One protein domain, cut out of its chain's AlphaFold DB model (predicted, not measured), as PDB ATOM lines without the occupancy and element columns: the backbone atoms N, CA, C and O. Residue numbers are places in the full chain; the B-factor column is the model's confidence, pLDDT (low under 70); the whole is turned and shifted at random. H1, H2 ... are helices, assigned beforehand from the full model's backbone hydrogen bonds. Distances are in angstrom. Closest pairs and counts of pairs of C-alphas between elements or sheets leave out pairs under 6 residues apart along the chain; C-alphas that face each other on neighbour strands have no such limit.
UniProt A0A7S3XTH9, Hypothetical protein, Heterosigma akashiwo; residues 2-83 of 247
ATOM      1  N   TYR A   2     -42.354  25.421 -45.467       32.16
ATOM      2  CA  TYR A   2     -41.129  24.932 -46.131       32.16
ATOM      3  C   TYR A   2     -40.318  26.036 -46.842       32.16
ATOM      4  O   TYR A   2     -39.101  26.079 -46.711       32.16
ATOM      5  N   LEU A   3     -40.987  26.987 -47.509       39.84
ATOM      6  CA  LEU A   3     -40.331  28.129 -48.174       39.84
ATOM      7  C   LEU A   3     -39.682  29.118 -47.190       39.84
ATOM      8  O   LEU A   3     -38.614  29.654 -47.467       39.84
ATOM      9  N   THR A   4     -40.289  29.318 -46.018       53.47
ATOM     10  CA  THR A   4     -39.747  30.197 -44.973       53.47
ATOM     11  C   THR A   4     -38.549  29.575 -44.257       53.47
ATOM     12  O   THR A   4     -37.605  30.288 -43.939       53.47
ATOM     13  N   ALA A   5     -38.542  28.253 -44.049       48.94
ATOM     14  CA  ALA A   5     -37.406  27.557 -43.443       48.94
ATOM     15  C   ALA A   5     -36.205  27.451 -44.402       48.94
ATOM     16  O   ALA A   5     -35.075  27.676 -43.982       48.94
ATOM     17  N   ALA A   6     -36.447  27.169 -45.688       54.38
ATOM     18  CA  ALA A   6     -35.388  27.072 -46.692       54.38
ATOM     19  C   ALA A   6     -34.713  28.428 -46.965       54.38
ATOM     20  O   ALA A   6     -33.487  28.507 -46.966       54.38
ATOM     21  N   GLY A   7     -35.496  29.508 -47.102       56.69
ATOM     22  CA  GLY A   7     -34.946  30.857 -47.274       56.69
ATOM     23  C   GLY A   7     -34.176  31.348 -46.045       56.69
ATOM     24  O   GLY A   7     -33.154  32.016 -46.182       56.69
ATOM     25  N   ALA A   8     -34.608  30.960 -44.840       57.50
ATOM     26  CA  ALA A   8     -33.862  31.265 -43.626       57.50
ATOM     27  C   ALA A   8     -32.522  30.531 -43.558       57.50
ATOM     28  O   ALA A   8     -31.519  31.128 -43.177       57.50
ATOM     29  N   TYR A   9     -32.492  29.267 -43.977       57.06
ATOM     30  CA  TYR A   9     -31.269  28.473 -43.999       57.06
ATOM     31  C   TYR A   9     -30.243  29.034 -44.992       57.06
ATOM     32  O   TYR A   9     -29.074  29.176 -44.651       57.06
ATOM     33  N   GLU A  10     -30.684  29.445 -46.184       58.47
ATOM     34  CA  GLU A  10     -29.800  30.018 -47.207       58.47
ATOM     35  C   GLU A  10     -29.255  31.408 -46.814       58.47
ATOM     36  O   GLU A  10     -28.125  31.762 -47.156       58.47
ATOM     37  N   TYR A  11     -30.027  32.192 -46.052       57.88
ATOM     38  CA  TYR A  11     -29.587  33.483 -45.509       57.88
ATOM     39  C   TYR A  11     -28.545  33.318 -44.389       57.88
ATOM     40  O   TYR A  11     -27.619  34.124 -44.272       57.88
ATOM     41  N   ILE A  12     -28.674  32.255 -43.589       61.75
ATOM     42  CA  ILE A  12     -27.719  31.888 -42.536       61.75
ATOM     43  C   ILE A  12     -26.405  31.374 -43.150       61.75
ATOM     44  O   ILE A  12     -25.327  31.782 -42.718       61.75
ATOM     45  N   ASP A  13     -26.493  30.537 -44.186       61.28
ATOM     46  CA  ASP A  13     -25.345  29.886 -44.834       61.28
ATOM     47  C   ASP A  13     -24.441  30.873 -45.599       61.28
ATOM     48  O   ASP A  13     -23.220  30.737 -45.620       61.28
ATOM     49  N   LYS A  14     -25.009  31.957 -46.148       67.19
ATOM     50  CA  LYS A  14     -24.250  33.008 -46.860       67.19
ATOM     51  C   LYS A  14     -23.444  33.951 -45.953       67.19
ATOM     52  O   LYS A  14     -22.867  34.920 -46.439       67.19
ATOM     53  N   GLY A  15     -23.375  33.693 -44.645       54.34
ATOM     54  CA  GLY A  15     -22.466  34.416 -43.750       54.34
ATOM     55  C   GLY A  15     -22.838  35.883 -43.506       54.34
ATOM     56  O   GLY A  15     -22.000  36.663 -43.058       54.34
ATOM     57  N   HIS A  16     -24.099  36.276 -43.719       55.97
ATOM     58  CA  HIS A  16     -24.605  37.622 -43.409       55.97
ATOM     59  C   HIS A  16     -24.782  37.882 -41.889       55.97
ATOM     60  O   HIS A  16     -25.560  38.742 -41.475       55.97
ATOM     61  N   PHE A  17     -24.032  37.171 -41.039       55.69
ATOM     62  CA  PHE A  17     -24.001  37.302 -39.575       55.69
ATOM     63  C   PHE A  17     -22.974  38.319 -39.057       55.69
ATOM     64  O   PHE A  17     -22.533  38.250 -37.911       55.69
ATOM     65  N   ASN A  18     -22.596  39.303 -39.871       51.91
ATOM     66  CA  ASN A  18     -21.707  40.368 -39.418       51.91
ATOM     67  C   ASN A  18     -22.507  41.485 -38.728       51.91
ATOM     68  O   ASN A  18     -22.880  42.476 -39.345       51.91
ATOM     69  N   GLY A  19     -22.744  41.318 -37.424       58.22
ATOM     70  CA  GLY A  19     -22.966  42.435 -36.495       58.22
ATOM     71  C   GLY A  19     -24.369  43.047 -36.416       58.22
ATOM     72  O   GLY A  19     -24.529  44.046 -35.720       58.22
ATOM     73  N   ALA A  20     -25.386  42.481 -37.070       58.78
ATOM     74  CA  ALA A  20     -26.764  42.938 -36.883       58.78
ATOM     75  C   ALA A  20     -27.302  42.504 -35.504       58.78
ATOM     76  O   ALA A  20     -27.028  41.402 -35.027       58.78
ATOM     77  N   SER A  21     -28.059  43.370 -34.828       60.09
ATOM     78  CA  SER A  21     -28.690  43.020 -33.552       60.09
ATOM     79  C   SER A  21     -29.820  42.007 -33.772       60.09
ATOM     80  O   SER A  21     -30.478  42.010 -34.810       60.09
ATOM     81  N   ILE A  22     -30.105  41.161 -32.773       61.75
ATOM     82  CA  ILE A  22     -31.207  40.175 -32.815       61.75
ATOM     83  C   ILE A  22     -32.536  40.830 -33.243       61.75
ATOM     84  O   ILE A  22     -33.306  40.239 -33.994       61.75
ATOM     85  N   SER A  23     -32.775  42.084 -32.847       57.06
ATOM     86  CA  SER A  23     -33.963  42.849 -33.242       57.06
ATOM     87  C   SER A  23     -34.058  43.128 -34.747       57.06
ATOM     88  O   SER A  23     -35.162  43.185 -35.276       57.06
ATOM     89  N   GLU A  24     -32.936  43.278 -35.458       59.91
ATOM     90  CA  GLU A  24     -32.953  43.442 -36.915       59.91
ATOM     91  C   GLU A  24     -33.311  42.146 -37.647       59.91
ATOM     92  O   GLU A  24     -33.936  42.203 -38.706       59.91
ATOM     93  N   TYR A  25     -32.975  40.985 -37.076       59.47
ATOM     94  CA  TYR A  25     -33.329  39.679 -37.641       59.47
ATOM     95  C   TYR A  25     -34.816  39.352 -37.498       59.47
ATOM     96  O   TYR A  25     -35.354  38.611 -38.313       59.47
ATOM     97  N   PHE A  26     -35.499  39.928 -36.508       59.50
ATOM     98  CA  PHE A  26     -36.955  39.812 -36.364       59.50
ATOM     99  C   PHE A  26     -37.726  40.917 -37.091       59.50
ATOM    100  O   PHE A  26     -38.957  40.953 -37.031       59.50
ATOM    101  N   SER A  27     -37.035  41.804 -37.815       65.31
ATOM    102  CA  SER A  27     -37.711  42.809 -38.622       65.31
ATOM    103  C   SER A  27     -38.392  42.141 -39.814       65.31
ATOM    104  O   SER A  27     -37.754  41.792 -40.809       65.31
ATOM    105  N   ILE A  28     -39.714  41.987 -39.722       62.53
ATOM    106  CA  ILE A  28     -40.566  41.421 -40.777       62.53
ATOM    107  C   ILE A  28     -40.326  42.137 -42.115       62.53
ATOM    108  O   ILE A  28     -40.342  41.495 -43.160       62.53
ATOM    109  N   SER A  29     -40.025  43.440 -42.095       63.16
ATOM    110  CA  SER A  29     -39.735  44.207 -43.311       63.16
ATOM    111  C   SER A  29     -38.480  43.735 -44.054       63.16
ATOM    112  O   SER A  29     -38.508  43.706 -45.279       63.16
ATOM    113  N   LYS A  30     -37.420  43.300 -43.351       66.88
ATOM    114  CA  LYS A  30     -36.209  42.737 -43.984       66.88
ATOM    115  C   LYS A  30     -36.483  41.369 -44.605       66.88
ATOM    116  O   LYS A  30     -35.982  41.068 -45.677       66.88
ATOM    117  N   TRP A  31     -37.291  40.532 -43.957       65.69
ATOM    118  CA  TRP A  31     -37.653  39.232 -44.530       65.69
ATOM    119  C   TRP A  31     -38.529  39.374 -45.767       65.69
ATOM    120  O   TRP A  31     -38.325  38.667 -46.750       65.69
ATOM    121  N   VAL A  32     -39.483  40.302 -45.732       64.62
ATOM    122  CA  VAL A  32     -40.343  40.582 -46.884       64.62
ATOM    123  C   VAL A  32     -39.508  41.054 -48.078       64.62
ATOM    124  O   VAL A  32     -39.712  40.522 -49.165       64.62
ATOM    125  N   SER A  33     -38.521  41.936 -47.878       66.44
ATOM    126  CA  SER A  33     -37.660  42.415 -48.970       66.44
ATOM    127  C   SER A  33     -36.671  41.368 -49.503       66.44
ATOM    128  O   SER A  33     -36.282  41.425 -50.666       66.44
ATOM    129  N   VAL A  34     -36.288  40.367 -48.696       69.25
ATOM    130  CA  VAL A  34     -35.478  39.224 -49.166       69.25
ATOM    131  C   VAL A  34     -36.282  38.306 -50.090       69.25
ATOM    132  O   VAL A  34     -35.748  37.820 -51.085       69.25
ATOM    133  N   PHE A  35     -37.560  38.060 -49.787       65.88
ATOM    134  CA  PHE A  35     -38.416  37.220 -50.636       65.88
ATOM    135  C   PHE A  35     -38.986  37.970 -51.847       65.88
ATOM    136  O   PHE A  35     -39.265  37.345 -52.870       65.88
ATOM    137  N   PHE A  36     -39.140  39.289 -51.746       64.50
ATOM    138  CA  PHE A  36     -39.666  40.145 -52.802       64.50
ATOM    139  C   PHE A  36     -38.784  41.391 -52.914       64.50
ATOM    140  O   PHE A  36     -39.025  42.362 -52.200       64.50
ATOM    141  N   PRO A  37     -37.739  41.368 -53.761       66.56
ATOM    142  CA  PRO A  37     -36.931  42.556 -53.994       66.56
ATOM    143  C   PRO A  37     -37.822  43.677 -54.544       66.56
ATOM    144  O   PRO A  37     -38.627  43.432 -55.442       66.56
ATOM    145  N   ASP A  38     -37.657  44.883 -53.997       60.19
ATOM    146  CA  ASP A  38     -38.547  46.036 -54.209       60.19
ATOM    147  C   ASP A  38     -38.649  46.495 -55.682       60.19
ATOM    148  O   ASP A  38     -39.591  47.190 -56.052       60.19
ATOM    149  N   ASP A  39     -37.738  46.043 -56.550       61.53
ATOM    150  CA  ASP A  39     -37.683  46.402 -57.968       61.53
ATOM    151  C   ASP A  39     -37.939  45.183 -58.872       61.53
ATOM    152  O   ASP A  39     -37.026  44.619 -59.480       61.53
ATOM    153  N   GLN A  40     -39.201  44.763 -58.990       64.62
ATOM    154  CA  GLN A  40     -39.638  43.830 -60.039       64.62
ATOM    155  C   GLN A  40     -40.318  44.642 -61.161       64.62
ATOM    156  O   GLN A  40     -41.524  44.883 -61.099       64.62
ATOM    157  N   PRO A  41     -39.591  45.071 -62.216       72.69
ATOM    158  CA  PRO A  41     -40.109  45.994 -63.239       72.69
ATOM    159  C   PRO A  41     -41.254  45.421 -64.091       72.69
ATOM    160  O   PRO A  41     -41.845  46.133 -64.898       72.69
ATOM    161  N   TRP A  42     -41.557  44.132 -63.944       81.12
ATOM    162  CA  TRP A  42     -42.639  43.448 -64.646       81.12
ATOM    163  C   TRP A  42     -43.966  43.441 -63.876       81.12
ATOM    164  O   TRP A  42     -44.970  42.997 -64.432       81.12
ATOM    165  N   MET A  43     -43.991  43.901 -62.621       83.06
ATOM    166  CA  MET A  43     -45.166  43.796 -61.757       83.06
ATOM    167  C   MET A  43     -45.963  45.103 -61.739       83.06
ATOM    168  O   MET A  43     -45.405  46.187 -61.565       83.06
ATOM    169  N   THR A  44     -47.279  45.023 -61.942       89.19
ATOM    170  CA  THR A  44     -48.142  46.212 -61.875       89.19
ATOM    171  C   THR A  44     -48.414  46.611 -60.422       89.19
ATOM    172  O   THR A  44     -48.386  45.774 -59.521       89.19
ATOM    173  N   SER A  45     -48.737  47.889 -60.184       86.44
ATOM    174  CA  SER A  45     -49.038  48.402 -58.835       86.44
ATOM    175  C   SER A  45     -50.158  47.627 -58.127       86.44
ATOM    176  O   SER A  45     -50.108  47.448 -56.912       86.44
ATOM    177  N   ASP A  46     -51.159  47.147 -58.870       89.00
ATOM    178  CA  ASP A  46     -52.264  46.366 -58.299       89.00
ATOM    179  C   ASP A  46     -51.803  44.970 -57.856       89.00
ATOM    180  O   ASP A  46     -52.237  44.464 -56.821       89.00
ATOM    181  N   GLN A  47     -50.895  44.347 -58.613       84.88
ATOM    182  CA  GLN A  47     -50.316  43.048 -58.263       84.88
ATOM    183  C   GLN A  47     -49.432  43.151 -57.016       84.88
ATOM    184  O   GLN A  47     -49.500  42.269 -56.159       84.88
ATOM    185  N   ASP A  48     -48.672  44.240 -56.878       80.88
ATOM    186  CA  ASP A  48     -47.874  44.515 -55.678       80.88
ATOM    187  C   ASP A  48     -48.750  44.666 -54.437       80.88
ATOM    188  O   ASP A  48     -48.548  43.976 -53.434       80.88
ATOM    189  N   PHE A  49     -49.810  45.469 -54.537       85.12
ATOM    190  CA  PHE A  49     -50.758  45.632 -53.442       85.12
ATOM    191  C   PHE A  49     -51.383  44.296 -53.010       85.12
ATOM    192  O   PHE A  49     -51.441  43.988 -51.815       85.12
ATOM    193  N   ILE A  50     -51.819  43.476 -53.973       87.75
ATOM    194  CA  ILE A  50     -52.421  42.166 -53.701       87.75
ATOM    195  C   ILE A  50     -51.420  41.251 -52.984       87.75
ATOM    196  O   ILE A  50     -51.759  40.656 -51.958       87.75
ATOM    197  N   ILE A  51     -50.181  41.157 -53.472       84.25
ATOM    198  CA  ILE A  51     -49.152  40.298 -52.871       84.25
ATOM    199  C   ILE A  51     -48.829  40.752 -51.447       84.25
ATOM    200  O   ILE A  51     -48.819  39.926 -50.530       84.25
ATOM    201  N   GLN A  52     -48.644  42.055 -51.219       80.62
ATOM    202  CA  GLN A  52     -48.388  42.580 -49.879       80.62
ATOM    203  C   GLN A  52     -49.545  42.294 -48.916       80.62
ATOM    204  O   GLN A  52     -49.308  41.922 -47.761       80.62
ATOM    205  N   PHE A  53     -50.791  42.419 -49.380       87.31
ATOM    206  CA  PHE A  53     -51.969  42.121 -48.573       87.31
ATOM    207  C   PHE A  53     -52.018  40.643 -48.160       87.31
ATOM    208  O   PHE A  53     -52.170  40.341 -46.974       87.31
ATOM    209  N   TYR A  54     -51.815  39.715 -49.100       87.88
ATOM    210  CA  TYR A  54     -51.791  38.277 -48.806       87.88
ATOM    211  C   TYR A  54     -50.622  37.878 -47.899       87.88
ATOM    212  O   TYR A  54     -50.796  37.071 -46.983       87.88
ATOM    213  N   MET A  55     -49.437  38.455 -48.102       82.12
ATOM    214  CA  MET A  55     -48.263  38.172 -47.273       82.12
ATOM    215  C   MET A  55     -48.461  38.662 -45.835       82.12
ATOM    216  O   MET A  55     -48.258  37.902 -44.889       82.12
ATOM    217  N   ARG A  56     -48.930  39.900 -45.649       83.06
ATOM    218  CA  ARG A  56     -49.213  40.439 -44.309       83.06
ATOM    219  C   ARG A  56     -50.366  39.700 -43.635       83.06
ATOM    220  O   ARG A  56     -50.263  39.369 -42.456       83.06
ATOM    221  N   GLY A  57     -51.429  39.393 -44.378       89.31
ATOM    222  CA  GLY A  57     -52.577  38.643 -43.872       89.31
ATOM    223  C   GLY A  57     -52.211  37.224 -43.436       89.31
ATOM    224  O   GLY A  57     -52.592  36.792 -42.350       89.31
ATOM    225  N   SER A  58     -51.417  36.508 -44.237       87.00
ATOM    226  CA  SER A  58     -50.959  35.156 -43.894       87.00
ATOM    227  C   SER A  58     -49.991  35.143 -42.709       87.00
ATOM    228  O   SER A  58     -50.116  34.274 -41.848       87.00
ATOM    229  N   LEU A  59     -49.089  36.127 -42.600       85.81
ATOM    230  CA  LEU A  59     -48.228  36.302 -41.424       85.81
ATOM    231  C   LEU A  59     -49.042  36.581 -40.154       85.81
ATOM    232  O   LEU A  59     -48.783  35.966 -39.121       85.81
ATOM    233  N   ALA A  60     -50.046  37.458 -40.231       87.19
ATOM    234  CA  ALA A  60     -50.927  37.746 -39.103       87.19
ATOM    235  C   ALA A  60     -51.702  36.494 -38.658       87.19
ATOM    236  O   ALA A  60     -51.733  36.178 -37.469       87.19
ATOM    237  N   LEU A  61     -52.264  35.739 -39.609       93.12
ATOM    238  CA  LEU A  61     -52.979  34.493 -39.325       93.12
ATOM    239  C   LEU A  61     -52.063  33.442 -38.681       93.12
ATOM    240  O   LEU A  61     -52.448  32.801 -37.703       93.12
ATOM    241  N   LEU A  62     -50.839  33.291 -39.194       91.56
ATOM    242  CA  LEU A  62     -49.842  32.384 -38.630       91.56
ATOM    243  C   LEU A  62     -49.457  32.794 -37.201       91.56
ATOM    244  O   LEU A  62     -49.323  31.931 -36.338       91.56
ATOM    245  N   GLY A  63     -49.329  34.098 -36.937       90.56
ATOM    246  CA  GLY A  63     -49.071  34.633 -35.600       90.56
ATOM    247  C   GLY A  63     -50.186  34.299 -34.609       90.56
ATOM    248  O   GLY A  63     -49.907  33.812 -33.517       90.56
ATOM    249  N   VAL A  64     -51.452  34.480 -35.003       94.50
ATOM    250  CA  VAL A  64     -52.616  34.125 -34.168       94.50
ATOM    251  C   VAL A  64     -52.655  32.623 -33.876       94.50
ATOM    252  O   VAL A  64     -52.832  32.228 -32.724       94.50
ATOM    253  N   LEU A  65     -52.434  31.778 -34.889       94.44
ATOM    254  CA  LEU A  65     -52.373  30.323 -34.711       94.44
ATOM    255  C   LEU A  65     -51.211  29.904 -33.797       94.44
ATOM    256  O   LEU A  65     -51.395  29.057 -32.924       94.44
ATOM    257  N   GLY A  66     -50.036  30.516 -33.960       93.75
ATOM    258  CA  GLY A  66     -48.865  30.258 -33.123       93.75
ATOM    259  C   GLY A  66     -49.084  30.641 -31.658       93.75
ATOM    260  O   GLY A  66     -48.754  29.861 -30.767       93.75
ATOM    261  N   LEU A  67     -49.700  31.800 -31.397       93.81
ATOM    262  CA  LEU A  67     -50.066  32.220 -30.041       93.81
ATOM    263  C   LEU A  67     -51.120  31.300 -29.415       93.81
ATOM    264  O   LEU A  67     -51.005  30.965 -28.239       93.81
ATOM    265  N   GLY A  68     -52.107  30.844 -30.194       93.56
ATOM    266  CA  GLY A  68     -53.097  29.868 -29.731       93.56
ATOM    267  C   GLY A  68     -52.461  28.536 -29.324       93.56
ATOM    268  O   GLY A  68     -52.784  27.995 -28.267       93.56
ATOM    269  N   LEU A  69     -51.505  28.040 -30.116       93.75
ATOM    270  CA  LEU A  69     -50.747  26.830 -29.792       93.75
ATOM    271  C   LEU A  69     -49.913  27.007 -28.512       93.75
ATOM    272  O   LEU A  69     -49.917  26.131 -27.652       93.75
ATOM    273  N   LEU A  70     -49.225  28.144 -28.362       91.81
ATOM    274  CA  LEU A  70     -48.454  28.455 -27.155       91.81
ATOM    275  C   LEU A  70     -49.343  28.537 -25.911       91.81
ATOM    276  O   LEU A  70     -48.972  27.996 -24.874       91.81
ATOM    277  N   ALA A  71     -50.517  29.162 -26.011       90.62
ATOM    278  CA  ALA A  71     -51.474  29.233 -24.911       90.62
ATOM    279  C   ALA A  71     -51.985  27.840 -24.510       90.62
ATOM    280  O   ALA A  71     -52.057  27.535 -23.323       90.62
ATOM    281  N   PHE A  72     -52.277  26.977 -25.488       90.88
ATOM    282  CA  PHE A  72     -52.672  25.591 -25.235       90.88
ATOM    283  C   PHE A  72     -51.562  24.796 -24.534       90.88
ATOM    284  O   PHE A  72     -51.817  24.136 -23.532       90.88
ATOM    285  N   LEU A  73     -50.319  24.899 -25.014       89.62
ATOM    286  CA  LEU A  73     -49.173  24.239 -24.383       89.62
ATOM    287  C   LEU A  73     -48.904  24.769 -22.972       89.62
ATOM    288  O   LEU A  73     -48.559  23.991 -22.090       89.62
ATOM    289  N   ALA A  74     -49.071  26.073 -22.749       86.38
ATOM    290  CA  ALA A  74     -48.930  26.675 -21.430       86.38
ATOM    291  C   ALA A  74     -50.018  26.191 -20.458       86.38
ATOM    292  O   ALA A  74     -49.706  25.919 -19.301       86.38
ATOM    293  N   ASP A  75     -51.269  26.045 -20.912       83.25
ATOM    294  CA  ASP A  75     -52.349  25.479 -20.095       83.25
ATOM    295  C   ASP A  75     -52.085  24.005 -19.765       83.25
ATOM    296  O   ASP A  75     -52.220  23.589 -18.617       83.25
ATOM    297  N   GLU A  76     -51.617  23.220 -20.734       80.56
ATOM    298  CA  GLU A  76     -51.306  21.807 -20.508       80.56
ATOM    299  C   GLU A  76     -50.092  21.630 -19.582       80.56
ATOM    300  O   GLU A  76     -50.118  20.812 -18.663       80.56
ATOM    301  N   ALA A  77     -49.058  22.461 -19.740       78.75
ATOM    302  CA  ALA A  77     -47.939  22.520 -18.805       78.75
ATOM    303  C   ALA A  77     -48.420  22.911 -17.402       78.75
ATOM    304  O   ALA A  77     -48.057  22.262 -16.424       78.75
ATOM    305  N   ARG A  78     -49.292  23.919 -17.285       76.50
ATOM    306  CA  ARG A  78     -49.905  24.298 -16.007       76.50
ATOM    307  C   ARG A  78     -50.666  23.124 -15.386       76.50
ATOM    308  O   ARG A  78     -50.533  22.906 -14.190       76.50
ATOM    309  N   ARG A  79     -51.421  22.343 -16.162       70.06
ATOM    310  CA  ARG A  79     -52.124  21.142 -15.665       70.06
ATOM    311  C   ARG A  79     -51.167  20.053 -15.187       70.06
ATOM    312  O   ARG A  79     -51.438  19.426 -14.168       70.06
ATOM    313  N   LEU A  80     -50.055  19.848 -15.892       70.62
ATOM    314  CA  LEU A  80     -49.026  18.878 -15.512       70.62
ATOM    315  C   LEU A  80     -48.288  19.294 -14.232       70.62
ATOM    316  O   LEU A  80     -48.096  18.464 -13.349       70.62
ATOM    317  N   PHE A  81     -47.901  20.567 -14.109       65.50
ATOM    318  CA  PHE A  81     -47.121  21.059 -12.967       65.50
ATOM    319  C   PHE A  81     -47.966  21.394 -11.733       65.50
ATOM    320  O   PHE A  81     -47.484  21.237 -10.616       65.50
ATOM    321  N   CYS A  82     -49.212  21.845 -11.898       53.97
ATOM    322  CA  CYS A  82     -50.094  22.174 -10.772       53.97
ATOM    323  C   CYS A  82     -50.992  21.003 -10.338       53.97
ATOM    324  O   CYS A  82     -51.724  21.138  -9.358       53.97
ATOM    325  N   GLY A  83     -50.962  19.874 -11.057       49.75
ATOM    326  CA  GLY A  83     -51.944  18.804 -10.902       49.75
ATOM    327  C   GLY A  83     -53.362  19.269 -11.263       49.75
ATOM    328  O   GLY A  83     -53.651  20.460 -11.408       49.75
TER     329      GLY A  83
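AT A GLANCE: This is residues 2 to 83 of the 247 residues of the protein "Hypothetical protein" of Heterosigma akashiwo (UniProt A0A7S3XTH9). One long helix, H4, makes the longest axis, and three shorter helices, H1, H2 and H3, form a small loose head to one side of it; residues 60 to 83, of which 60 to 82 belong to H4, stick out free. Residues 36 to 44 fold the chain back from H3 into H4, and the contacts between the helices are few. The printed part has 82 residues, with four named helices in the order H1, H2, H3, H4 and no named strand: the class is all helix. It is only just extended, close to loose, with a radius of gyration of the C-alphas of 17.7 A, and it is elongated, spanning 60 by 34 by 22 A.

IN THESE COORDINATES: Find C-alpha 45 at (-49.038, 48.402, -58.835); from there H4, residues 45 to 82, runs 54.8 A to C-alpha 82 at (-50.094, 22.174, -10.772). Go back to residues 28 to 35 for H3, which is 10.9 A long. Just before it, residues 22 to 25 are H2, 5.3 A from first to last C-alpha. At the start of the printed part, C-alpha 2 at (-41.129, 24.932, -46.131) begins H1, residues 2 to 13, 16.6 A long.

HOW THE PARTS SIT: Begin with H4, the longest helix, which touches no other helix. H3 and H4 are near each other: 5 pairs of their C-alphas are within 10 A, and no pair is within 8 A, but only just, the closest being 8.3 A apart. From H3, look to H1: the two are close but not clearly touching, their closest C-alphas, those of Gly 7 and Phe 35, being 8.0 A apart. Their lines are about perpendicular, at 90 degrees. H2 and H3 are also close but not clearly touching, with the C-alphas of Glu 24 and Lys 30 the closest at 7.8 A. H1 and H2 are apart, and both are apart from H4. In H1, H3 and H4 you will find every O i to N i+4 pair within hydrogen-bond range; H2, with four residues, is too short for such a pair, but its one O i to N i+3 pair is within range.

THE WHOLE: The two C-alphas farthest apart are those of Pro 41 and Gly 83, at 60.2 A. The printed part has no cut. The link from H2 to H3 is tight, with 2 residues; those from H1 to H2, with 8, and from H3 to H4, with 9, are short. Besides residues 60 to 83, residues 18 to 24 and 41 to 47 stand free. Read the B-factor column for the model's confidence: the mean pLDDT of the printed part is 72.2, and residues 2 to 40 and 81 to 83 are under 70, while H4 has a mean of 85.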